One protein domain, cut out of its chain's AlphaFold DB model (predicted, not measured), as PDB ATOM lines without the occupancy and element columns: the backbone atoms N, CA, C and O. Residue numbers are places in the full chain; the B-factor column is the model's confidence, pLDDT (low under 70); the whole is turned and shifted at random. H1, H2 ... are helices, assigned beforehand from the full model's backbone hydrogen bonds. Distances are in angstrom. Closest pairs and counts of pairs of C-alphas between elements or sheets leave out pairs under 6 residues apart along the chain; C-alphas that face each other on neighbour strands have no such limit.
ATOM      1  N   GLU A 291     -22.004  -2.589 -60.994       72.06
ATOM      2  CA  GLU A 291     -20.903  -3.247 -60.267       72.06
ATOM      3  C   GLU A 291     -19.679  -2.332 -60.091       72.06
ATOM      4  O   GLU A 291     -19.025  -2.333 -59.044       72.06
ATOM      5  N   THR A 292     -19.382  -1.511 -61.103       76.62
ATOM      6  CA  THR A 292     -18.275  -0.541 -61.066       76.62
ATOM      7  C   THR A 292     -18.565   0.600 -60.079       76.62
ATOM      8  O   THR A 292     -17.678   1.028 -59.339       76.62
ATOM      9  N   THR A 293     -19.824   1.048 -60.003       79.81
ATOM     10  CA  THR A 293     -20.286   2.049 -59.024       79.81
ATOM     11  C   THR A 293     -20.251   1.486 -57.603       79.81
ATOM     12  O   THR A 293     -19.759   2.152 -56.693       79.81
ATOM     13  N   ASP A 294     -20.685   0.240 -57.405       81.25
ATOM     14  CA  ASP A 294     -20.640  -0.435 -56.103       81.25
ATOM     15  C   ASP A 294     -19.203  -0.580 -55.586       81.25
ATOM     16  O   ASP A 294     -18.935  -0.365 -54.400       81.25
ATOM     17  N   ARG A 295     -18.248  -0.892 -56.473       81.00
ATOM     18  CA  ARG A 295     -16.816  -0.895 -56.136       81.00
ATOM     19  C   ARG A 295     -16.321   0.484 -55.698       81.00
ATOM     20  O   ARG A 295     -15.611   0.569 -54.696       81.00
ATOM     21  N   LEU A 296     -16.725   1.552 -56.387       84.06
ATOM     22  CA  LEU A 296     -16.353   2.924 -56.032       84.06
ATOM     23  C   LEU A 296     -16.873   3.317 -54.638       84.06
ATOM     24  O   LEU A 296     -16.130   3.873 -53.830       84.06
ATOM     25  N   VAL A 297     -18.124   2.962 -54.321       84.44
ATOM     26  CA  VAL A 297     -18.727   3.195 -52.996       84.44
ATOM     27  C   VAL A 297     -17.968   2.439 -51.901       84.44
ATOM     28  O   VAL A 297     -17.684   3.003 -50.842       84.44
ATOM     29  N   ARG A 298     -17.588   1.178 -52.153       84.62
ATOM     30  CA  ARG A 298     -16.786   0.377 -51.211       84.62
ATOM     31  C   ARG A 298     -15.418   1.008 -50.937       84.62
ATOM     32  O   ARG A 298     -15.019   1.089 -49.777       84.62
ATOM     33  N   ILE A 299     -14.731   1.495 -51.971       85.44
ATOM     34  CA  ILE A 299     -13.433   2.179 -51.835       85.44
ATOM     35  C   ILE A 299     -13.574   3.477 -51.036       85.44
ATOM     36  O   ILE A 299     -12.802   3.706 -50.105       85.44
ATOM     37  N   ALA A 300     -14.583   4.299 -51.342       84.69
ATOM     38  CA  ALA A 300     -14.835   5.547 -50.625       84.69
ATOM     39  C   ALA A 300     -15.108   5.309 -49.129       84.69
ATOM     40  O   ALA A 300     -14.576   6.031 -48.283       84.69
ATOM     41  N   ARG A 301     -15.884   4.265 -48.801       88.19
ATOM     42  CA  ARG A 301     -16.165   3.858 -47.419       88.19
ATOM     43  C   ARG A 301     -14.897   3.440 -46.675       88.19
ATOM     44  O   ARG A 301     -14.646   3.955 -45.592       88.19
ATOM     45  N   LEU A 302     -14.089   2.549 -47.252       87.31
ATOM     46  CA  LEU A 302     -12.853   2.082 -46.610       87.31
ATOM     47  C   LEU A 302     -11.829   3.200 -46.429       87.31
ATOM     48  O   LEU A 302     -11.157   3.244 -45.404       87.31
ATOM     49  N   ARG A 303     -11.739   4.125 -47.391       87.44
ATOM     50  CA  ARG A 303     -10.904   5.323 -47.260       87.44
ATOM     51  C   ARG A 303     -11.345   6.165 -46.061       87.44
ATOM     52  O   ARG A 303     -10.503   6.534 -45.254       87.44
ATOM     53  N   GLY A 304     -12.651   6.408 -45.918       86.62
ATOM     54  CA  GLY A 304     -13.209   7.148 -44.784       86.62
ATOM     55  C   GLY A 304     -12.978   6.463 -43.432       86.62
ATOM     56  O   GLY A 304     -12.563   7.122 -42.485       86.62
ATOM     57  N   GLU A 305     -13.194   5.145 -43.352       88.38
ATOM     58  CA  GLU A 305     -12.934   4.356 -42.136       88.38
ATOM     59  C   GLU A 305     -11.443   4.398 -41.741       88.38
ATOM     60  O   GLU A 305     -11.121   4.597 -40.571       88.38
ATOM     61  N   LEU A 306     -10.532   4.274 -42.715       87.69
ATOM     62  CA  LEU A 306      -9.086   4.300 -42.477       87.69
ATOM     63  C   LEU A 306      -8.571   5.688 -42.068       87.69
ATOM     64  O   LEU A 306      -7.743   5.789 -41.163       87.69
ATOM     65  N   ASP A 307      -9.042   6.745 -42.736       87.25
ATOM     66  CA  ASP A 307      -8.673   8.131 -42.423       87.25
ATOM     67  C   ASP A 307      -9.109   8.510 -40.997       87.25
ATOM     68  O   ASP A 307      -8.325   9.096 -40.249       87.25
ATOM     69  N   GLU A 308     -10.327   8.132 -40.591       89.00
ATOM     70  CA  GLU A 308     -10.843   8.424 -39.250       89.00
ATOM     71  C   GLU A 308     -10.099   7.642 -38.159       89.00
ATOM     72  O   GLU A 308      -9.659   8.241 -37.176       89.00
ATOM     73  N   ALA A 309      -9.886   6.333 -38.341       88.25
ATOM     74  CA  ALA A 309      -9.154   5.519 -37.368       88.25
ATOM     75  C   ALA A 309      -7.704   6.008 -37.192       88.25
ATOM     76  O   ALA A 309      -7.202   6.123 -36.073       88.25
ATOM     77  N   ARG A 310      -7.044   6.401 -38.291       89.00
ATOM     78  CA  ARG A 310      -5.708   7.014 -38.255       89.00
ATOM     79  C   ARG A 310      -5.696   8.332 -37.486       89.00
ATOM     80  O   ARG A 310      -4.779   8.561 -36.698       89.00
ATOM     81  N   ARG A 311      -6.679   9.201 -37.723       89.75
ATOM     82  CA  ARG A 311      -6.795  10.489 -37.032       89.75
ATOM     83  C   ARG A 311      -6.966  10.291 -35.526       89.75
ATOM     84  O   ARG A 311      -6.253  10.921 -34.754       89.75
ATOM     85  N   GLN A 312      -7.839   9.369 -35.120       89.19
ATOM     86  CA  GLN A 312      -8.069   9.031 -33.711       89.19
ATOM     87  C   GLN A 312      -6.815   8.479 -33.024       89.19
ATOM     88  O   GLN A 312      -6.538   8.850 -31.879       89.19
ATOM     89  N   LEU A 313      -6.041   7.640 -33.720       90.38
ATOM     90  CA  LEU A 313      -4.767   7.129 -33.213       90.38
ATOM     91  C   LEU A 313      -3.764   8.271 -32.995       90.38
ATOM     92  O   LEU A 313      -3.251   8.424 -31.891       90.38
ATOM     93  N   GLN A 314      -3.558   9.125 -34.005       89.25
ATOM     94  CA  GLN A 314      -2.629  10.259 -33.917       89.25
ATOM     95  C   GLN A 314      -3.018  11.262 -32.823       89.25
ATOM     96  O   GLN A 314      -2.154  11.726 -32.079       89.25
ATOM     97  N   GLU A 315      -4.306  11.602 -32.709       89.81
ATOM     98  CA  GLU A 315      -4.813  12.499 -31.663       89.81
ATOM     99  C   GLU A 315      -4.601  11.897 -30.262       89.81
ATOM    100  O   GLU A 315      -4.176  12.604 -29.344       89.81
ATOM    101  N   SER A 316      -4.845  10.591 -30.101       88.50
ATOM    102  CA  SER A 316      -4.670   9.888 -28.823       88.50
ATOM    103  C   SER A 316      -3.195   9.773 -28.434       88.50
ATOM    104  O   SER A 316      -2.845  10.091 -27.300       88.50
ATOM    105  N   GLU A 317      -2.314   9.398 -29.364       88.25
ATOM    106  CA  GLU A 317      -0.862   9.321 -29.143       88.25
ATOM    107  C   GLU A 317      -0.251  10.688 -28.812       88.25
ATOM    108  O   GLU A 317       0.533  10.803 -27.870       88.25
ATOM    109  N   ALA A 318      -0.648  11.751 -29.520       88.06
ATOM    110  CA  ALA A 318      -0.179  13.108 -29.236       88.06
ATOM    111  C   ALA A 318      -0.642  13.605 -27.854       88.06
ATOM    112  O   ALA A 318       0.131  14.234 -27.120       88.06
ATOM    113  N   ALA A 319      -1.889  13.303 -27.474       87.38
ATOM    114  CA  ALA A 319      -2.413  13.618 -26.150       87.38
ATOM    115  C   ALA A 319      -1.682  12.833 -25.046       87.38
ATOM    116  O   ALA A 319      -1.342  13.423 -24.018       87.38
ATOM    117  N   MET A 320      -1.380  11.547 -25.273       86.06
ATOM    118  CA  MET A 320      -0.581  10.728 -24.351       86.06
ATOM    119  C   MET A 320       0.831  11.274 -24.186       86.06
ATOM    120  O   MET A 320       1.245  11.505 -23.057       86.06
ATOM    121  N   ALA A 321       1.539  11.564 -25.280       85.56
ATOM    122  CA  ALA A 321       2.897  12.106 -25.229       85.56
ATOM    123  C   ALA A 321       2.954  13.441 -24.465       85.56
ATOM    124  O   ALA A 321       3.872  13.691 -23.684       85.56
ATOM    125  N   THR A 322       1.936  14.291 -24.640       87.56
ATOM    126  CA  THR A 322       1.818  15.561 -23.908       87.56
ATOM    127  C   THR A 322       1.608  15.341 -22.406       87.56
ATOM    128  O   THR A 322       2.130  16.105 -21.589       87.56
ATOM    129  N   LEU A 323       0.824  14.330 -22.025       84.69
ATOM    130  CA  LEU A 323       0.560  13.991 -20.626       84.69
ATOM    131  C   LEU A 323       1.783  13.330 -19.973       84.69
ATOM    132  O   LEU A 323       2.171  13.713 -18.870       84.69
ATOM    133  N   GLU A 324       2.445  12.430 -20.698       84.88
ATOM    134  CA  GLU A 324       3.686  11.765 -20.301       84.88
ATOM    135  C   GLU A 324       4.810  12.770 -20.040       84.88
ATOM    136  O   GLU A 324       5.498  12.690 -19.024       84.88
ATOM    137  N   GLN A 325       4.945  13.794 -20.889       84.25
ATOM    138  CA  GLN A 325       5.932  14.856 -20.687       84.25
ATOM    139  C   GLN A 325       5.679  15.666 -19.403       84.25
ATOM    140  O   GLN A 325       6.622  16.179 -18.799       84.25
ATOM    141  N   LYS A 326       4.415  15.813 -18.983       81.94
ATOM    142  CA  LYS A 326       4.038  16.605 -17.802       81.94
ATOM    143  C   LYS A 326       4.175  15.836 -16.493       81.94
ATOM    144  O   LYS A 326       4.533  16.448 -15.490       81.94
ATOM    145  N   VAL A 327       3.840  14.545 -16.480       79.00
ATOM    146  CA  VAL A 327       3.658  13.784 -15.228       79.00
ATOM    147  C   VAL A 327       4.449  12.464 -15.188       79.00
ATOM    148  O   VAL A 327       4.451  11.784 -14.164       79.00
ATOM    149  N   GLY A 328       5.184  12.134 -16.252       79.75
ATOM    150  CA  GLY A 328       5.924  10.879 -16.410       79.75
ATOM    151  C   GLY A 328       5.085   9.769 -17.047       79.75
ATOM    152  O   GLY A 328       3.883   9.923 -17.270       79.75
ATOM    153  N   GLY A 329       5.728   8.637 -17.347       81.56
ATOM    154  CA  GLY A 329       5.050   7.464 -17.905       81.56
ATOM    155  C   GLY A 329       4.070   6.837 -16.914       81.56
ATOM    156  O   GLY A 329       4.121   7.099 -15.711       81.56
ATOM    157  N   LEU A 330       3.195   5.949 -17.395       79.19
ATOM    158  CA  LEU A 330       2.198   5.274 -16.551       79.19
ATOM    159  C   LEU A 330       2.846   4.569 -15.342       79.19
ATOM    160  O   LEU A 330       2.384   4.707 -14.212       79.19
ATOM    161  N   THR A 331       3.981   3.899 -15.556       80.50
ATOM    162  CA  THR A 331       4.746   3.234 -14.489       80.50
ATOM    163  C   THR A 331       5.353   4.215 -13.487       80.50
ATOM    164  O   THR A 331       5.511   3.886 -12.311       80.50
ATOM    165  N   ASP A 332       5.710   5.420 -13.933       81.38
ATOM    166  CA  ASP A 332       6.276   6.456 -13.070       81.38
ATOM    167  C   ASP A 332       5.183   7.159 -12.266       81.38
ATOM    168  O   ASP A 332       5.388   7.438 -11.085       81.38
ATOM    169  N   LEU A 333       4.006   7.362 -12.862       83.12
ATOM    170  CA  LEU A 333       2.789   7.816 -12.193       83.12
ATOM    171  C   LEU A 333       2.365   6.846 -11.090       83.12
ATOM    172  O   LEU A 333       2.161   7.263  -9.951       83.12
ATOM    173  N   GLU A 334       2.288   5.548 -11.394       82.06
ATOM    174  CA  GLU A 334       1.945   4.508 -10.417       82.06
ATOM    175  C   GLU A 334       2.954   4.448  -9.271       82.06
ATOM    176  O   GLU A 334       2.565   4.426  -8.099       82.06
ATOM    177  N   ARG A 335       4.252   4.477  -9.593       84.69
ATOM    178  CA  ARG A 335       5.322   4.480  -8.591       84.69
ATOM    179  C   ARG A 335       5.268   5.740  -7.728       84.69
ATOM    180  O   ARG A 335       5.360   5.638  -6.507       84.69
ATOM    181  N   SER A 336       5.082   6.910  -8.336       84.00
ATOM    182  CA  SER A 336       5.010   8.197  -7.631       84.00
ATOM    183  C   SER A 336       3.780   8.278  -6.733       84.00
ATOM    184  O   SER A 336       3.898   8.654  -5.569       84.00
ATOM    185  N   ALA A 337       2.615   7.850  -7.229       85.56
ATOM    186  CA  ALA A 337       1.391   7.770  -6.443       85.56
ATOM    187  C   ALA A 337       1.524   6.750  -5.303       85.56
ATOM    188  O   ALA A 337       1.091   7.022  -4.187       85.56
ATOM    189  N   SER A 338       2.150   5.591  -5.538       87.00
ATOM    190  CA  SER A 338       2.366   4.582  -4.493       87.00
ATOM    191  C   SER A 338       3.336   5.053  -3.409       87.00
ATOM    192  O   SER A 338       3.081   4.820  -2.228       87.00
ATOM    193  N   ASN A 339       4.431   5.711  -3.789       87.69
ATOM    194  CA  ASN A 339       5.387   6.261  -2.832       87.69
ATOM    195  C   ASN A 339       4.732   7.371  -2.006       87.69
ATOM    196  O   ASN A 339       4.775   7.325  -0.783       87.69
ATOM    197  N   LEU A 340       4.029   8.300  -2.660       87.88
ATOM    198  CA  LEU A 340       3.349   9.394  -1.972       87.88
ATOM    199  C   LEU A 340       2.203   8.898  -1.079       87.88
ATOM    200  O   LEU A 340       2.001   9.445  -0.001       87.88
ATOM    201  N   ARG A 341       1.472   7.844  -1.477       89.69
ATOM    202  CA  ARG A 341       0.490   7.170  -0.602       89.69
ATOM    203  C   ARG A 341       1.132   6.685   0.681       89.69
ATOM    204  O   ARG A 341       0.548   6.866   1.745       89.69
ATOM    205  N   LYS A 342       2.302   6.055   0.564       89.06
ATOM    206  CA  LYS A 342       3.047   5.552   1.710       89.06
ATOM    207  C   LYS A 342       3.518   6.703   2.595       89.06
ATOM    208  O   LYS A 342       3.221   6.685   3.777       89.06
ATOM    209  N   ASP A 343       4.113   7.742   2.012       88.94
ATOM    210  CA  ASP A 343       4.549   8.930   2.753       88.94
ATOM    211  C   ASP A 343       3.381   9.611   3.483       88.94
ATOM    212  O   ASP A 343       3.497   9.957   4.654       88.94
ATOM    213  N   VAL A 344       2.225   9.770   2.826       88.50
ATOM    214  CA  VAL A 344       1.018  10.346   3.439       88.50
ATOM    215  C   VAL A 344       0.498   9.473   4.576       88.50
ATOM    216  O   VAL A 344       0.078  10.016   5.596       88.50
ATOM    217  N   ALA A 345       0.521   8.147   4.423       87.75
ATOM    218  CA  ALA A 345       0.141   7.222   5.485       87.75
ATOM    219  C   ALA A 345       1.113   7.304   6.672       87.75
ATOM    220  O   ALA A 345       0.659   7.431   7.806       87.75
ATOM    221  N   ASP A 346       2.419   7.332   6.406       89.00
ATOM    222  CA  ASP A 346       3.469   7.460   7.419       89.00
ATOM    223  C   ASP A 346       3.356   8.811   8.158       89.00
ATOM    224  O   ASP A 346       3.486   8.872   9.381       89.00
ATOM    225  N   TRP A 347       3.060   9.910   7.447       90.25
ATOM    226  CA  TRP A 347       2.816  11.225   8.053       90.25
ATOM    227  C   TRP A 347       1.524  11.261   8.879       90.25
ATOM    228  O   TRP A 347       1.528  11.848   9.961       90.25
ATOM    229  N   ASP A 348       0.436  10.640   8.408       85.69
ATOM    230  CA  ASP A 348      -0.833  10.548   9.149       85.69
ATOM    231  C   ASP A 348      -0.672   9.689  10.412       85.69
ATOM    232  O   ASP A 348      -1.168  10.049  11.479       85.69
ATOM    233  N   GLU A 349       0.078   8.587  10.332       86.81
ATOM    234  CA  GLU A 349       0.403   7.738  11.480       86.81
ATOM    235  C   GLU A 349       1.302   8.468  12.485       86.81
ATOM    236  O   GLU A 349       1.002   8.482  13.682       86.81
ATOM    237  N   ALA A 350       2.346   9.159  12.014       84.56
ATOM    238  CA  ALA A 350       3.199   9.988  12.861       84.56
ATOM    239  C   ALA A 350       2.400  11.096  13.562       84.56
ATOM    240  O   ALA A 350       2.604  11.342  14.752       84.56
ATOM    241  N   LEU A 351       1.453  11.727  12.857       84.50
ATOM    242  CA  LEU A 351       0.527  12.699  13.434       84.50
ATOM    243  C   LEU A 351      -0.355  12.036  14.503       84.50
ATOM    244  O   LEU A 351      -0.504  12.573  15.599       84.50
ATOM    245  N   ARG A 352      -0.895  10.837  14.244       82.38
ATOM    246  CA  ARG A 352      -1.723  10.087  15.208       82.38
ATOM    247  C   ARG A 352      -0.977   9.639  16.459       82.38
ATOM    248  O   ARG A 352      -1.605   9.566  17.515       82.38
ATOM    249  N   ALA A 353       0.316   9.353  16.347       83.19
ATOM    250  CA  ALA A 353       1.172   8.972  17.464       83.19
ATOM    251  C   ALA A 353       1.507  10.150  18.396       83.19
ATOM    252  O   ALA A 353       1.963   9.934  19.519       83.19
ATOM    253  N   MET A 354       1.276  11.397  17.964       79.06
ATOM    254  CA  MET A 354       1.465  12.562  18.827       79.06
ATOM    255  C   MET A 354       0.394  12.625  19.920       79.06
ATOM    256  O   MET A 354      -0.754  12.197  19.733       79.06
ATOM    257  N   ASP A 355       0.778  13.207  21.058       77.50
ATOM    258  CA  ASP A 355      -0.089  13.375  22.219       77.50
ATOM    259  C   ASP A 355      -1.448  13.975  21.818       77.50
ATOM    260  O   ASP A 355      -1.538  14.976  21.100       77.50
ATOM    261  N   VAL A 356      -2.523  13.297  22.230       78.62
ATOM    262  CA  VAL A 356      -3.894  13.642  21.829       78.62
ATOM    263  C   VAL A 356      -4.256  15.027  22.351       78.62
ATOM    264  O   VAL A 356      -4.882  15.806  21.635       78.62
ATOM    265  N   HIS A 357      -3.829  15.354  23.574       78.44
ATOM    266  CA  HIS A 357      -4.088  16.657  24.167       78.44
ATOM    267  C   HIS A 357      -3.374  17.764  23.379       78.44
ATOM    268  O   HIS A 357      -4.022  18.737  22.999       78.44
ATOM    269  N   ALA A 358      -2.107  17.575  23.001       79.69
ATOM    270  CA  ALA A 358      -1.382  18.513  22.144       79.69
ATOM    271  C   ALA A 358      -2.019  18.689  20.750       79.69
ATOM    272  O   ALA A 358      -2.063  19.795  20.219       79.69
ATOM    273  N   ARG A 359      -2.567  17.634  20.140       79.75
ATOM    274  CA  ARG A 359      -3.291  17.776  18.863       79.75
ATOM    275  C   ARG A 359      -4.578  18.568  19.005       79.75
ATOM    276  O   ARG A 359      -4.774  19.525  18.268       79.75
ATOM    277  N   VAL A 360      -5.404  18.233  19.995       80.94
ATOM    278  CA  VAL A 360      -6.664  18.944  20.257       80.94
ATOM    279  C   VAL A 360      -6.405  20.408  20.596       80.94
ATOM    280  O   VAL A 360      -7.114  21.285  20.113       80.94
ATOM    281  N   VAL A 361      -5.373  20.692  21.391       79.69
ATOM    282  CA  VAL A 361      -4.990  22.066  21.719       79.69
ATOM    283  C   VAL A 361      -4.418  22.789  20.488       79.69
ATOM    284  O   VAL A 361      -4.732  23.960  20.294       79.69
ATOM    285  N   SER A 362      -3.669  22.120  19.603       80.88
ATOM    286  CA  SER A 362      -3.208  22.702  18.329       80.88
ATOM    287  C   SER A 362      -4.366  23.013  17.373       80.88
ATOM    288  O   SER A 362      -4.394  24.094  16.785       80.88
ATOM    289  N   ASP A 363      -5.346  22.117  17.256       80.25
ATOM    290  CA  ASP A 363      -6.551  22.325  16.445       80.25
ATOM    291  C   ASP A 363      -7.430  23.435  17.034       80.25
ATOM    292  O   ASP A 363      -7.908  24.309  16.310       80.25
ATOM    293  N   ALA A 364      -7.583  23.470  18.363       80.06
ATOM    294  CA  ALA A 364      -8.262  24.557  19.060       80.06
ATOM    295  C   ALA A 364      -7.543  25.897  18.845       80.06
ATOM    296  O   ALA A 364      -8.194  26.913  18.611       80.06
ATOM    297  N   LEU A 365      -6.206  25.916  18.876       79.75
ATOM    298  CA  LEU A 365      -5.407  27.103  18.565       79.75
ATOM    299  C   LEU A 365      -5.598  27.557  17.119       79.75
ATOM    300  O   LEU A 365      -5.719  28.757  16.891       79.75
ATOM    301  N   LEU A 366      -5.619  26.636  16.155       78.88
ATOM    302  CA  LEU A 366      -5.916  26.935  14.752       78.88
ATOM    303  C   LEU A 366      -7.310  27.551  14.605       78.88
ATOM    304  O   LEU A 366      -7.446  28.605  13.987       78.88
ATOM    305  N   TYR A 367      -8.316  26.954  15.245       83.12
ATOM    306  CA  TYR A 367      -9.685  27.462  15.247       83.12
ATOM    307  C   TYR A 367      -9.779  28.868  15.851       83.12
ATOM    308  O   TYR A 367     -10.258  29.785  15.195       83.12
ATOM    309  N   PHE A 368      -9.278  29.083  17.070       81.19
ATOM    310  CA  PHE A 368      -9.365  30.391  17.732       81.19
ATOM    311  C   PHE A 368      -8.445  31.454  17.119       81.19
ATOM    312  O   PHE A 368      -8.685  32.643  17.314       81.19
ATOM    313  N   LYS A 369      -7.398  31.063  16.379       80.44
ATOM    314  CA  LYS A 369      -6.623  32.002  15.552       80.44
ATOM    315  C   LYS A 369      -7.386  32.433  14.305       80.44
ATOM    316  O   LYS A 369      -7.235  33.580  13.900       80.44
ATOM    317  N   ALA A 370      -8.169  31.536  13.711       79.81
ATOM    318  CA  ALA A 370      -9.060  31.884  12.611       79.81
ATOM    319  C   ALA A 370     -10.263  32.716  13.101       79.81
ATOM    320  O   ALA A 370     -10.660  33.654  12.422       79.81
ATOM    321  N   GLU A 371     -10.779  32.426  14.299       81.19
ATOM    322  CA  GLU A 371     -11.966  33.056  14.890       81.19
ATOM    323  C   GLU A 371     -11.617  33.857  16.162       81.19
ATOM    324  O   GLU A 371     -11.960  33.490  17.292       81.19
ATOM    325  N   SER A 372     -10.884  34.960  15.988       74.31
ATOM    326  CA  SER A 372     -10.228  35.693  17.083       74.31
ATOM    327  C   SER A 372     -11.162  36.435  18.052       74.31
ATOM    328  O   SER A 372     -10.723  36.818  19.138       74.31
ATOM    329  N   GLU A 373     -12.433  36.638  17.693       77.44
ATOM    330  CA  GLU A 373     -13.440  37.332  18.518       77.44
ATOM    331  C   GLU A 373     -14.395  36.379  19.261       77.44
ATOM    332  O   GLU A 373     -15.329  36.824  19.930       77.44
ATOM    333  N   ALA A 374     -14.166  35.062  19.187       77.25
ATOM    334  CA  ALA A 374     -15.038  34.078  19.819       77.25
ATOM    335  C   ALA A 374     -15.177  34.316  21.340       77.25
ATOM    336  O   ALA A 374     -14.214  34.224  22.108       77.25
ATOM    337  N   SER A 375     -16.408  34.597  21.781       79.88
ATOM    338  CA  SER A 375     -16.760  34.865  23.184       79.88
ATOM    339  C   SER A 375     -17.319  33.645  23.926       79.88
ATOM    340  O   SER A 375     -17.510  33.681  25.141       79.88
ATOM    341  N   LEU A 376     -17.561  32.535  23.218       83.06
ATOM    342  CA  LEU A 376     -18.061  31.269  23.759       83.06
ATOM    343  C   LEU A 376     -17.203  30.103  23.245       83.06
ATOM    344  O   LEU A 376     -16.809  30.080  22.081       83.06
ATOM    345  N   CYS A 377     -16.925  29.111  24.093       79.62
ATOM    346  CA  CYS A 377     -16.184  27.913  23.691       79.62
ATOM    347  C   CYS A 377     -17.015  27.067  22.697       79.62
ATOM    348  O   CYS A 377     -18.151  26.723  23.021       79.62
ATOM    349  N   PRO A 378     -16.489  26.655  21.528       79.50
ATOM    350  CA  PRO A 378     -17.262  25.931  20.512       79.50
ATOM    351  C   PRO A 378     -17.686  24.523  20.956       79.50
ATOM    352  O   PRO A 378     -18.643  23.973  20.421       79.50
ATOM    353  N   VAL A 379     -17.011  23.950  21.958       85.56
ATOM    354  CA  VAL A 379     -17.311  22.605  22.467       85.56
ATOM    355  C   VAL A 379     -18.312  22.660  23.623       85.56
ATOM    356  O   VAL A 379     -19.367  22.038  23.557       85.56
ATOM    357  N   CYS A 380     -18.010  23.417  24.684       86.44
ATOM    358  CA  CYS A 380     -18.831  23.441  25.905       86.44
ATOM    359  C   CYS A 380     -19.692  24.704  26.078       86.44
ATOM    360  O   CYS A 380     -20.466  24.782  27.029       86.44
ATOM    361  N   ARG A 381     -19.563  25.696  25.186       80.38
ATOM    362  CA  ARG A 381     -20.305  26.974  25.176       80.38
ATOM    363  C   ARG A 381     -20.164  27.843  26.428       80.38
ATOM    364  O   ARG A 381     -20.985  28.721  26.662       80.38
ATOM    365  N   GLN A 382     -19.122  27.643  27.228       85.31
ATOM    366  CA  GLN A 382     -18.807  28.555  28.329       85.31
ATOM    367  C   GLN A 382     -18.276  29.892  27.802       85.31
ATOM    368  O   GLN A 382     -17.607  29.918  26.768       85.31
ATOM    369  N   SER A 383     -18.556  30.982  28.523       81.69
ATOM    370  CA  SER A 383     -18.018  32.311  28.213       81.69
ATOM    371  C   SER A 383     -16.496  32.309  28.344       81.69
ATOM    372  O   SER A 383     -15.952  31.921  29.381       81.69
ATOM    373  N   ILE A 384     -15.808  32.704  27.277       81.75
ATOM    374  CA  ILE A 384     -14.348  32.746  27.182       81.75
ATOM    375  C   ILE A 384     -13.904  34.066  26.555       81.75
ATOM    376  O   ILE A 384     -14.654  34.737  25.858       81.75
ATOM    377  N   SER A 385     -12.638  34.415  26.759       82.44
ATOM    378  CA  SER A 385     -11.961  35.443  25.970       82.44
ATOM    379  C   SER A 385     -10.956  34.743  25.058       82.44
ATOM    380  O   SER A 385      -9.945  34.236  25.547       82.44
ATOM    381  N   ALA A 386     -11.229  34.693  23.750       76.25
ATOM    382  CA  ALA A 386     -10.369  34.023  22.772       76.25
ATOM    383  C   ALA A 386      -8.890  34.467  22.834       76.25
ATOM    384  O   ALA A 386      -8.041  33.583  22.921       76.25
ATOM    385  N   PRO A 387      -8.529  35.766  22.930       79.69
ATOM    386  CA  PRO A 387      -7.119  36.171  23.021       79.69
ATOM    387  C   PRO A 387      -6.409  35.625  24.268       79.69
ATOM    388  O   PRO A 387      -5.272  35.153  24.201       79.69
ATOM    389  N   SER A 388      -7.090  35.645  25.418       78.38
ATOM    390  CA  SER A 388      -6.531  35.132  26.676       78.38
ATOM    391  C   SER A 388      -6.501  33.601  26.726       78.38
ATOM    392  O   SER A 388      -5.621  33.018  27.361       78.38
ATOM    393  N   LEU A 389      -7.446  32.936  26.058       80.69
ATOM    394  CA  LEU A 389      -7.475  31.485  25.920       80.69
ATOM    395  C   LEU A 389      -6.389  31.002  24.955       80.69
ATOM    396  O   LEU A 389      -5.651  30.101  25.327       80.69
ATOM    397  N   VAL A 390      -6.213  31.640  23.794       80.38
ATOM    398  CA  VAL A 390      -5.095  31.376  22.871       80.38
ATOM    399  C   VAL A 390      -3.772  31.523  23.612       80.38
ATOM    400  O   VAL A 390      -2.990  30.583  23.615       80.38
ATOM    401  N   HIS A 391      -3.548  32.618  24.348       80.38
ATOM    402  CA  HIS A 391      -2.308  32.790  25.113       80.38
ATOM    403  C   HIS A 391      -2.075  31.691  26.173       80.38
ATOM    404  O   HIS A 391      -0.929  31.338  26.452       80.38
ATOM    405  N   ARG A 392      -3.142  31.139  26.770       80.12
ATOM    406  CA  ARG A 392      -3.050  29.995  27.695       80.12
ATOM    407  C   ARG A 392      -2.749  28.688  26.966       80.12
ATOM    408  O   ARG A 392      -1.796  28.015  27.331       80.12
ATOM    409  N   LEU A 393      -3.500  28.374  25.916       78.56
ATOM    410  CA  LEU A 393      -3.321  27.175  25.096       78.56
ATOM    411  C   LEU A 393      -1.934  27.146  24.424       78.56
ATOM    412  O   LEU A 393      -1.309  26.096  24.322       78.56
ATOM    413  N   GLU A 394      -1.398  28.309  24.033       78.44
ATOM    414  CA  GLU A 394      -0.028  28.445  23.514       78.44
ATOM    415  C   GLU A 394       1.050  28.145  24.562       78.44
ATOM    416  O   GLU A 394       2.158  27.774  24.184       78.44
ATOM    417  N   LYS A 395       0.743  28.295  25.859       77.81
ATOM    418  CA  LYS A 395       1.632  27.902  26.963       77.81
ATOM    419  C   LYS A 395       1.487  26.431  27.349       77.81
ATOM    420  O   LYS A 395       2.441  25.873  27.882       77.81
ATOM    421  N   GLU A 396       0.324  25.823  27.114       74.19
ATOM    422  CA  GLU A 396       0.064  24.413  27.449       74.19
ATOM    423  C   GLU A 396       0.814  23.436  26.535       74.19
ATOM    424  O   GLU A 396       1.241  22.380  26.993       74.19
ATOM    425  N   ILE A 397       1.055  23.802  25.273       74.50
ATOM    426  CA  ILE A 397       1.892  23.015  24.358       74.50
ATOM    427  C   ILE A 397       3.297  23.609  24.254       74.50
ATOM    428  O   ILE A 397       3.477  24.802  24.010       74.50
ATOM    429  N   GLN A 398       4.320  22.751  24.299       67.94
ATOM    430  CA  GLN A 398       5.684  23.153  23.958       67.94
ATOM    431  C   GLN A 398       5.777  23.607  22.492       67.94
ATOM    432  O   GLN A 398       5.411  22.874  21.572       67.94
ATOM    433  N   GLY A 399       6.334  24.796  22.246       67.69
ATOM    434  CA  GLY A 399       6.378  25.402  20.907       67.69
ATOM    435  C   GLY A 399       7.017  24.539  19.802       67.69
ATOM    436  O   GLY A 399       6.709  24.733  18.626       67.69
ATOM    437  N   THR A 400       7.870  23.571  20.152       70.69
ATOM    438  CA  THR A 400       8.434  22.571  19.228       70.69
ATOM    439  C   THR A 400       7.406  21.530  18.779       70.69
ATOM    440  O   THR A 400       7.287  21.287  17.579       70.69
ATOM    441  N   GLN A 401       6.618  20.970  19.702       75.12
ATOM    442  CA  GLN A 401       5.568  19.989  19.395       75.12
ATOM    443  C   GLN A 401       4.473  20.591  18.508       75.12
ATOM    444  O   GLN A 401       4.052  19.966  17.538       75.12
ATOM    445  N   ARG A 402       4.073  21.840  18.774       77.94
ATOM    446  CA  ARG A 402       3.079  22.554  17.960       77.94
ATOM    447  C   ARG A 402       3.502  22.701  16.496       77.94
ATOM    448  O   ARG A 402       2.750  22.339  15.598       77.94
ATOM    449  N   LYS A 403       4.712  23.216  16.248       79.88
ATOM    450  CA  LYS A 403       5.232  23.401  14.881       79.88
ATOM    451  C   LYS A 403       5.327  22.078  14.124       79.88
ATOM    452  O   LYS A 403       5.187  22.055  12.906       79.88
ATOM    453  N   GLN A 404       5.582  20.985  14.839       82.06
ATOM    454  CA  GLN A 404       5.654  19.654  14.254       82.06
ATOM    455  C   GLN A 404       4.270  19.124  13.850       82.06
ATOM    456  O   GLN A 404       4.148  18.597  12.749       82.06
ATOM    457  N   ILE A 405       3.235  19.340  14.674       82.44
ATOM    458  CA  ILE A 405       1.835  19.025  14.336       82.44
ATOM    459  C   ILE A 405       1.382  19.840  13.118       82.44
ATOM    460  O   ILE A 405       0.948  19.255  12.132       82.44
ATOM    461  N   GLU A 406       1.550  21.169  13.132       81.06
ATOM    462  CA  GLU A 406       1.162  22.042  12.006       81.06
ATOM    463  C   GLU A 406       1.853  21.617  10.695       81.06
ATOM    464  O   GLU A 406       1.208  21.525   9.647       81.06
ATOM    465  N   ARG A 407       3.150  21.284  10.758       85.81
ATOM    466  CA  ARG A 407       3.914  20.797   9.603       85.81
ATOM    467  C   ARG A 407       3.388  19.459   9.081       85.81
ATOM    468  O   ARG A 407       3.203  19.333   7.874       85.81
ATOM    469  N   LEU A 408       3.157  18.477   9.954       84.56
ATOM    470  CA  LEU A 408       2.662  17.154   9.554       84.56
ATOM    471  C   LEU A 408       1.240  17.233   8.987       84.56
ATOM    472  O   LEU A 408       0.987  16.665   7.928       84.56
ATOM    473  N   THR A 409       0.340  18.001   9.608       83.56
ATOM    474  CA  THR A 409      -1.017  18.236   9.087       83.56
ATOM    475  C   THR A 409      -0.974  18.855   7.689       83.56
ATOM    476  O   THR A 409      -1.667  18.396   6.782       83.56
ATOM    477  N   GLN A 410      -0.108  19.853   7.475       86.44
ATOM    478  CA  GLN A 410       0.081  20.455   6.156       86.44
ATOM    479  C   GLN A 410       0.638  19.451   5.133       86.44
ATOM    480  O   GLN A 410       0.178  19.432   3.993       86.44
ATOM    481  N   GLN A 411       1.600  18.609   5.524       89.50
ATOM    482  CA  GLN A 411       2.171  17.577   4.652       89.50
ATOM    483  C   GLN A 411       1.134  16.519   4.251       89.50
ATOM    484  O   GLN A 411       1.063  16.162   3.075       89.50
ATOM    485  N   VAL A 412       0.290  16.072   5.186       87.38
ATOM    486  CA  VAL A 412      -0.798  15.119   4.917       87.38
ATOM    487  C   VAL A 412      -1.815  15.709   3.938       87.38
ATOM    488  O   VAL A 412      -2.122  15.072   2.931       87.38
ATOM    489  N   GLU A 413      -2.313  16.925   4.175       85.94
ATOM    490  CA  GLU A 413      -3.310  17.539   3.285       85.94
ATOM    491  C   GLU A 413      -2.739  17.848   1.895       85.94
ATOM    492  O   GLU A 413      -3.350  17.502   0.881       85.94
ATOM    493  N   GLN A 414      -1.523  18.401   1.810       89.31
ATOM    494  CA  GLN A 414      -0.861  18.624   0.519       89.31
ATOM    495  C   GLN A 414      -0.568  17.313  -0.219       89.31
ATOM    496  O   GLN A 414      -0.690  17.256  -1.443       89.31
ATOM    497  N   GLY A 415      -0.188  16.260   0.506       87.94
ATOM    498  CA  GLY A 415       0.051  14.941  -0.066       87.94
ATOM    499  C   GLY A 415      -1.228  14.293  -0.600       87.94
ATOM    500  O   GLY A 415      -1.211  13.763  -1.708       87.94
ATOM    501  N   LYS A 416      -2.357  14.402   0.116       88.31
ATOM    502  CA  LYS A 416      -3.670  13.916  -0.351       88.31
ATOM    503  C   LYS A 416      -4.133  14.610  -1.632       88.31
ATOM    504  O   LYS A 416      -4.653  13.933  -2.515       88.31
ATOM    505  N   VAL A 417      -3.956  15.930  -1.745       89.62
ATOM    506  CA  VAL A 417      -4.314  16.685  -2.964       89.62
ATOM    507  C   VAL A 417      -3.465  16.219  -4.144       89.62
ATOM    508  O   VAL A 417      -4.015  15.770  -5.145       89.62
ATOM    509  N   LYS A 418      -2.137  16.204  -3.986       88.00
ATOM    510  CA  LYS A 418      -1.221  15.718  -5.030       88.00
ATOM    511  C   LYS A 418      -1.515  14.279  -5.444       88.00
ATOM    512  O   LYS A 418      -1.370  13.934  -6.611       88.00
ATOM    513  N   LEU A 419      -1.928  13.435  -4.499       88.25
ATOM    514  CA  LEU A 419      -2.291  12.059  -4.800       88.25
ATOM    515  C   LEU A 419      -3.538  11.968  -5.690       88.25
ATOM    516  O   LEU A 419      -3.547  11.157  -6.613       88.25
ATOM    517  N   ARG A 420      -4.560  12.804  -5.451       87.56
ATOM    518  CA  ARG A 420      -5.739  12.884  -6.331       87.56
ATOM    519  C   ARG A 420      -5.349  13.330  -7.738       87.56
ATOM    520  O   ARG A 420      -5.753  12.672  -8.689       87.56
ATOM    521  N   ASP A 421      -4.515  14.361  -7.862       88.00
ATOM    522  CA  ASP A 421      -4.056  14.868  -9.165       88.00
ATOM    523  C   ASP A 421      -3.276  13.796  -9.956       88.00
ATOM    524  O   ASP A 421      -3.450  13.642 -11.170       88.00
ATOM    525  N   LEU A 422      -2.431  13.015  -9.267       86.44
ATOM    526  CA  LEU A 422      -1.698  11.890  -9.860       86.44
ATOM    527  C   LEU A 422      -2.635  10.751 -10.289       86.44
ATOM    528  O   LEU A 422      -2.457  10.195 -11.372       86.44
ATOM    529  N   ASP A 423      -3.641  10.412  -9.477       85.81
ATOM    530  CA  ASP A 423      -4.631   9.388  -9.824       85.81
ATOM    531  C   ASP A 423      -5.525   9.805 -10.998       85.81
ATOM    532  O   ASP A 423      -5.802   8.988 -11.877       85.81
ATOM    533  N   GLU A 424      -5.940  11.072 -11.059       87.38
ATOM    534  CA  GLU A 424      -6.678  11.616 -12.201       87.38
ATOM    535  C   GLU A 424      -5.841  11.568 -13.481       87.38
ATOM    536  O   GLU A 424      -6.329  11.116 -14.521       87.38
ATOM    537  N   SER A 425      -4.563  11.955 -13.398       87.81
ATOM    538  CA  SER A 425      -3.624  11.882 -14.524       87.81
ATOM    539  C   SER A 425      -3.416  10.438 -14.995       87.81
ATOM    540  O   SER A 425      -3.439  10.177 -16.197       87.81
ATOM    541  N   ARG A 426      -3.305   9.473 -14.069       87.50
ATOM    542  CA  ARG A 426      -3.217   8.039 -14.392       87.50
ATOM    543  C   ARG A 426      -4.464   7.542 -15.123       87.50
ATOM    544  O   ARG A 426      -4.343   6.928 -16.178       87.50
ATOM    545  N   ILE A 427      -5.659   7.845 -14.613       87.56
ATOM    546  CA  ILE A 427      -6.927   7.439 -15.247       87.56
ATOM    547  C   ILE A 427      -7.057   8.045 -16.652       87.56
ATOM    548  O   ILE A 427      -7.558   7.392 -17.569       87.56
ATOM    549  N   GLN A 428      -6.626   9.295 -16.845       88.50
ATOM    550  CA  GLN A 428      -6.608   9.919 -18.169       88.50
ATOM    551  C   GLN A 428      -5.629   9.217 -19.121       88.50
ATOM    552  O   GLN A 428      -6.001   8.944 -20.263       88.50
ATOM    553  N   MET A 429      -4.431   8.871 -18.643       85.25
ATOM    554  CA  MET A 429      -3.416   8.134 -19.404       85.25
ATOM    555  C   MET A 429      -3.930   6.748 -19.836       85.25
ATOM    556  O   MET A 429      -3.891   6.430 -21.021       85.25
ATOM    557  N   GLU A 430      -4.524   5.971 -18.921       86.62
ATOM    558  CA  GLU A 430      -5.129   4.657 -19.213       86.62
ATOM    559  C   GLU A 430      -6.252   4.752 -20.259       86.62
ATOM    560  O   GLU A 430      -6.373   3.909 -21.151       86.62
ATOM    561  N   ARG A 431      -7.087   5.798 -20.180       89.62
ATOM    562  CA  ARG A 431      -8.167   6.031 -21.152       89.62
ATOM    563  C   ARG A 431      -7.634   6.353 -22.542       89.62
ATOM    564  O   ARG A 431      -8.193   5.862 -23.520       89.62
ATOM    565  N   LEU A 432      -6.613   7.202 -22.640       89.50
ATOM    566  CA  LEU A 432      -6.005   7.550 -23.923       89.50
ATOM    567  C   LEU A 432      -5.272   6.351 -24.536       89.50
ATOM    568  O   LEU A 432      -5.392   6.133 -25.739       89.50
ATOM    569  N   GLN A 433      -4.612   5.536 -23.709       87.50
ATOM    570  CA  GLN A 433      -3.959   4.308 -24.155       87.50
ATOM    571  C   GLN A 433      -4.968   3.315 -24.731       87.50
ATOM    572  O   GLN A 433      -4.783   2.841 -25.848       87.50
ATOM    573  N   ARG A 434      -6.090   3.077 -24.039       90.19
ATOM    574  CA  ARG A 434      -7.160   2.221 -24.567       90.19
ATOM    575  C   ARG A 434      -7.711   2.742 -25.901       90.19
ATOM    576  O   ARG A 434      -7.904   1.958 -26.820       90.19
ATOM    577  N   LYS A 435      -7.936   4.055 -26.030       89.44
ATOM    578  CA  LYS A 435      -8.400   4.656 -27.294       89.44
ATOM    579  C   LYS A 435      -7.394   4.478 -28.432       89.44
ATOM    580  O   LYS A 435      -7.802   4.223 -29.560       89.44
ATOM    581  N   ALA A 436      -6.101   4.605 -28.145       88.38
ATOM    582  CA  ALA A 436      -5.051   4.349 -29.125       88.38
ATOM    583  C   ALA A 436      -5.013   2.865 -29.533       88.38
ATOM    584  O   ALA A 436      -4.930   2.561 -30.720       88.38
ATOM    585  N   GLU A 437      -5.154   1.938 -28.583       88.25
ATOM    586  CA  GLU A 437      -5.237   0.496 -28.861       88.25
ATOM    587  C   GLU A 437      -6.459   0.147 -29.731       88.25
ATOM    588  O   GLU A 437      -6.312  -0.547 -30.737       88.25
ATOM    589  N   GLU A 438      -7.642   0.680 -29.409       89.81
ATOM    590  CA  GLU A 438      -8.876   0.505 -30.193       89.81
ATOM    591  C   GLU A 438      -8.736   1.072 -31.618       89.81
ATOM    592  O   GLU A 438      -9.105   0.420 -32.597       89.81
ATOM    593  N   ALA A 439      -8.158   2.270 -31.759       88.94
ATOM    594  CA  ALA A 439      -7.907   2.879 -33.063       88.94
ATOM    595  C   ALA A 439      -6.886   2.073 -33.887       88.94
ATOM    596  O   ALA A 439      -7.073   1.889 -35.089       88.94
ATOM    597  N   SER A 440      -5.841   1.541 -33.247       87.56
ATOM    598  CA  SER A 440      -4.835   0.684 -33.885       87.56
ATOM    599  C   SER A 440      -5.434  -0.637 -34.390       87.56
ATOM    600  O   SER A 440      -5.203  -1.021 -35.538       87.56
ATOM    601  N   GLN A 441      -6.290  -1.286 -33.591       88.62
ATOM    602  CA  GLN A 441      -7.029  -2.486 -34.011       88.62
ATOM    603  C   GLN A 441      -7.963  -2.197 -35.192       88.62
ATOM    604  O   GLN A 441      -7.967  -2.936 -36.176       88.62
ATOM    605  N   SER A 442      -8.698  -1.082 -35.146       88.31
ATOM    606  CA  SER A 442      -9.565  -0.647 -36.249       88.31
ATOM    607  C   SER A 442      -8.779  -0.429 -37.549       88.31
ATOM    608  O   SER A 442      -9.200  -0.868 -38.623       88.31
ATOM    609  N   ILE A 443      -7.588   0.175 -37.468       88.06
ATOM    610  CA  ILE A 443      -6.682   0.309 -38.617       88.06
ATOM    611  C   ILE A 443      -6.302  -1.067 -39.175       88.06
ATOM    612  O   ILE A 443      -6.362  -1.259 -40.391       88.06
ATOM    613  N   GLU A 444      -5.938  -2.031 -38.329       85.62
ATOM    614  CA  GLU A 444      -5.566  -3.381 -38.765       85.62
ATOM    615  C   GLU A 444      -6.725  -4.092 -39.488       85.62
ATOM    616  O   GLU A 444      -6.543  -4.621 -40.590       85.62
ATOM    617  N   GLU A 445      -7.941  -4.013 -38.944       86.62
ATOM    618  CA  GLU A 445      -9.153  -4.567 -39.561       86.62
ATOM    619  C   GLU A 445      -9.474  -3.926 -40.918       86.62
ATOM    620  O   GLU A 445      -9.866  -4.608 -41.875       86.62
ATOM    621  N   VAL A 446      -9.322  -2.602 -41.033       86.44
ATOM    622  CA  VAL A 446      -9.523  -1.895 -42.304       86.44
ATOM    623  C   VAL A 446      -8.440  -2.291 -43.312       86.44
ATOM    624  O   VAL A 446      -8.760  -2.538 -44.473       86.44
ATOM    625  N   LEU A 447      -7.177  -2.439 -42.897       85.06
ATOM    626  CA  LEU A 447      -6.077  -2.856 -43.777       85.06
ATOM    627  C   LEU A 447      -6.268  -4.269 -44.351       85.06
ATOM    628  O   LEU A 447      -5.897  -4.515 -45.503       85.06
ATOM    629  N   VAL A 448      -6.879  -5.189 -43.596       85.06
ATOM    630  CA  VAL A 448      -7.278  -6.514 -44.109       85.06
ATOM    631  C   VAL A 448      -8.319  -6.371 -45.220       85.06
ATOM    632  O   VAL A 448      -8.139  -6.928 -46.302       85.06
ATOM    633  N   ARG A 449      -9.355  -5.553 -45.011       85.69
ATOM    634  CA  ARG A 449     -10.406  -5.308 -46.016       85.69
ATOM    635  C   ARG A 449      -9.886  -4.561 -47.251       85.69
ATOM    636  O   ARG A 449     -10.318  -4.827 -48.369       85.69
ATOM    637  N   VAL A 450      -8.911  -3.667 -47.083       83.94
ATOM    638  CA  VAL A 450      -8.221  -3.000 -48.202       83.94
ATOM    639  C   VAL A 450      -7.386  -3.994 -49.014       83.94
ATOM    640  O   VAL A 450      -7.359  -3.904 -50.242       83.94
ATOM    641  N   ARG A 451      -6.747  -4.978 -48.363       80.81
ATOM    642  CA  ARG A 451      -5.988  -6.040 -49.047       80.81
ATOM    643  C   ARG A 451      -6.873  -6.854 -49.987       80.81
ATOM    644  O   ARG A 451      -6.444  -7.144 -51.101       80.81
ATOM    645  N   GLU A 452      -8.078  -7.209 -49.552       78.69
ATOM    646  CA  GLU A 452      -9.033  -7.975 -50.366       78.69
ATOM    647  C   GLU A 452      -9.416  -7.246 -51.662       78.69
ATOM    648  O   GLU A 452      -9.685  -7.894 -52.671       78.69
ATOM    649  N   LEU A 453      -9.399  -5.908 -51.660       76.25
ATOM    650  CA  LEU A 453      -9.765  -5.091 -52.820       76.25
ATOM    651  C   LEU A 453      -8.581  -4.716 -53.714       76.25
ATOM    652  O   LEU A 453      -8.702  -4.789 -54.932       76.25
ATOM    653  N   VAL A 454      -7.448  -4.312 -53.134       72.69
ATOM    654  CA  VAL A 454      -6.284  -3.791 -53.884       72.69
ATOM    655  C   VAL A 454      -5.272  -4.905 -54.215       72.69
ATOM    656  O   VAL A 454      -4.333  -4.709 -54.988       72.69
ATOM    657  N   GLY A 455      -5.423  -6.100 -53.629       68.25
ATOM    658  CA  GLY A 455      -4.606  -7.285 -53.922       68.25
ATOM    659  C   GLY A 455      -3.143  -7.206 -53.462       68.25
ATOM    660  O   GLY A 455      -2.368  -8.134 -53.687       68.25
ATOM    661  N   ARG A 456      -2.739  -6.110 -52.808       71.38
ATOM    662  CA  ARG A 456      -1.400  -5.896 -52.236       71.38
ATOM    663  C   ARG A 456      -1.523  -5.634 -50.743       71.38
ATOM    664  O   ARG A 456      -2.453  -4.958 -50.322       71.38
ATOM    665  N   GLN A 457      -0.586  -6.153 -49.949       68.19
ATOM    666  CA  GLN A 457      -0.557  -5.936 -48.502       68.19
ATOM    667  C   GLN A 457       0.036  -4.548 -48.204       68.19
ATOM    668  O   GLN A 457       1.243  -4.364 -48.397       68.19
ATOM    669  N   PRO A 458      -0.764  -3.563 -47.758       69.69
ATOM    670  CA  PRO A 458      -0.220  -2.280 -47.344       69.69
ATOM    671  C   PRO A 458       0.506  -2.483 -46.014       69.69
ATOM    672  O   PRO A 458      -0.027  -3.125 -45.109       69.69
TER     673      PRO A 458
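AT A GLANCE: This is residues 291 to 458 of the 724 residues of the protein "SMC_N domain-containing protein" of Nitrospirae bacterium 13_1_40CM_2_62_10 (UniProt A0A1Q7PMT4). Picture a long, thin rod built on one very long helix, H5, with H1 and H2 packed one after the other along it and running back the opposite way. At the end where H5 begins, the helical hairpin of H3 and H4 makes a small head, with H3 set across H5 and a 15-residue loop joining the two helices of the hairpin. The printed part has 168 residues with five named helices, H1 to H5 in order along the chain, and no named strand; the class is all helix. The whole is extended, with a radius of gyration of the C-alphas of 30.2 A and spans of 96 by 30 by 22 A.

IN THESE COORDINATES: Find C-alpha 291 at (-20.903, -3.247, -60.267); from there H1 runs through residues 291 to 327, 54.1 A long. Next look at H2, residues 330 to 353, 34.2 A, and then at H3, residues 356 to 370, 21.1 A. After residues 371 to 385, which hold no named element, you reach H4, residues 386 to 396, 14.9 A. H5, residues 399 to 454, starts at C-alpha 399 at (6.378, 25.402, 20.907) and runs 81.3 A to C-alpha 454 at (-6.284, -3.791, -53.884).

HOW THE PARTS SIT: Begin at the hub, H5, which touches H1, H2 and H3. H1 touches H5 at a shallow tilt of 19 degrees, opposite ways; their closest C-alphas, Leu 313 and Ala 436, are 5.0 A apart. H2 touches residues 405 to 430 of H5 alone, at a shallow tilt of 21 degrees, opposite ways, with the closest C-alphas, Val 344 and Val 412, 5.3 A apart. H1 and H2 are close but not clearly touching, with the C-alphas of Val 327 and Leu 333 closest at 6.8 A; they run the same way at a tilt of 37 degrees, only just steep. Residues 358 to 362 of H3 touch residues 401 to 406 of H5, about perpendicular at 84 degrees, the C-alphas of Ser 362 and Arg 402 closest at 6.3 A. In the hairpin of H3 and H4, the closest C-alphas are those of Leu 365 and Val 390, 6.1 A apart, at a shallow tilt of 29 degrees. H4 and H5 meet only through their link, and H1 is apart from H3 and H4. Every O i to N i+4 pair is within hydrogen-bond range in H1, H2 and H3; H4 has 6 of 7 and H5 51 of 52.

THE WHOLE: The two C-alphas farthest apart, those of Glu 291 and Ser 388, are 96.1 A apart. The printed part has no cut. The link from H3 to H4 is long; the other three are tight. Look for pLDDT under 70 at residues 398 to 399, 455 and 457 to 458; the mean of the printed part is 83.4.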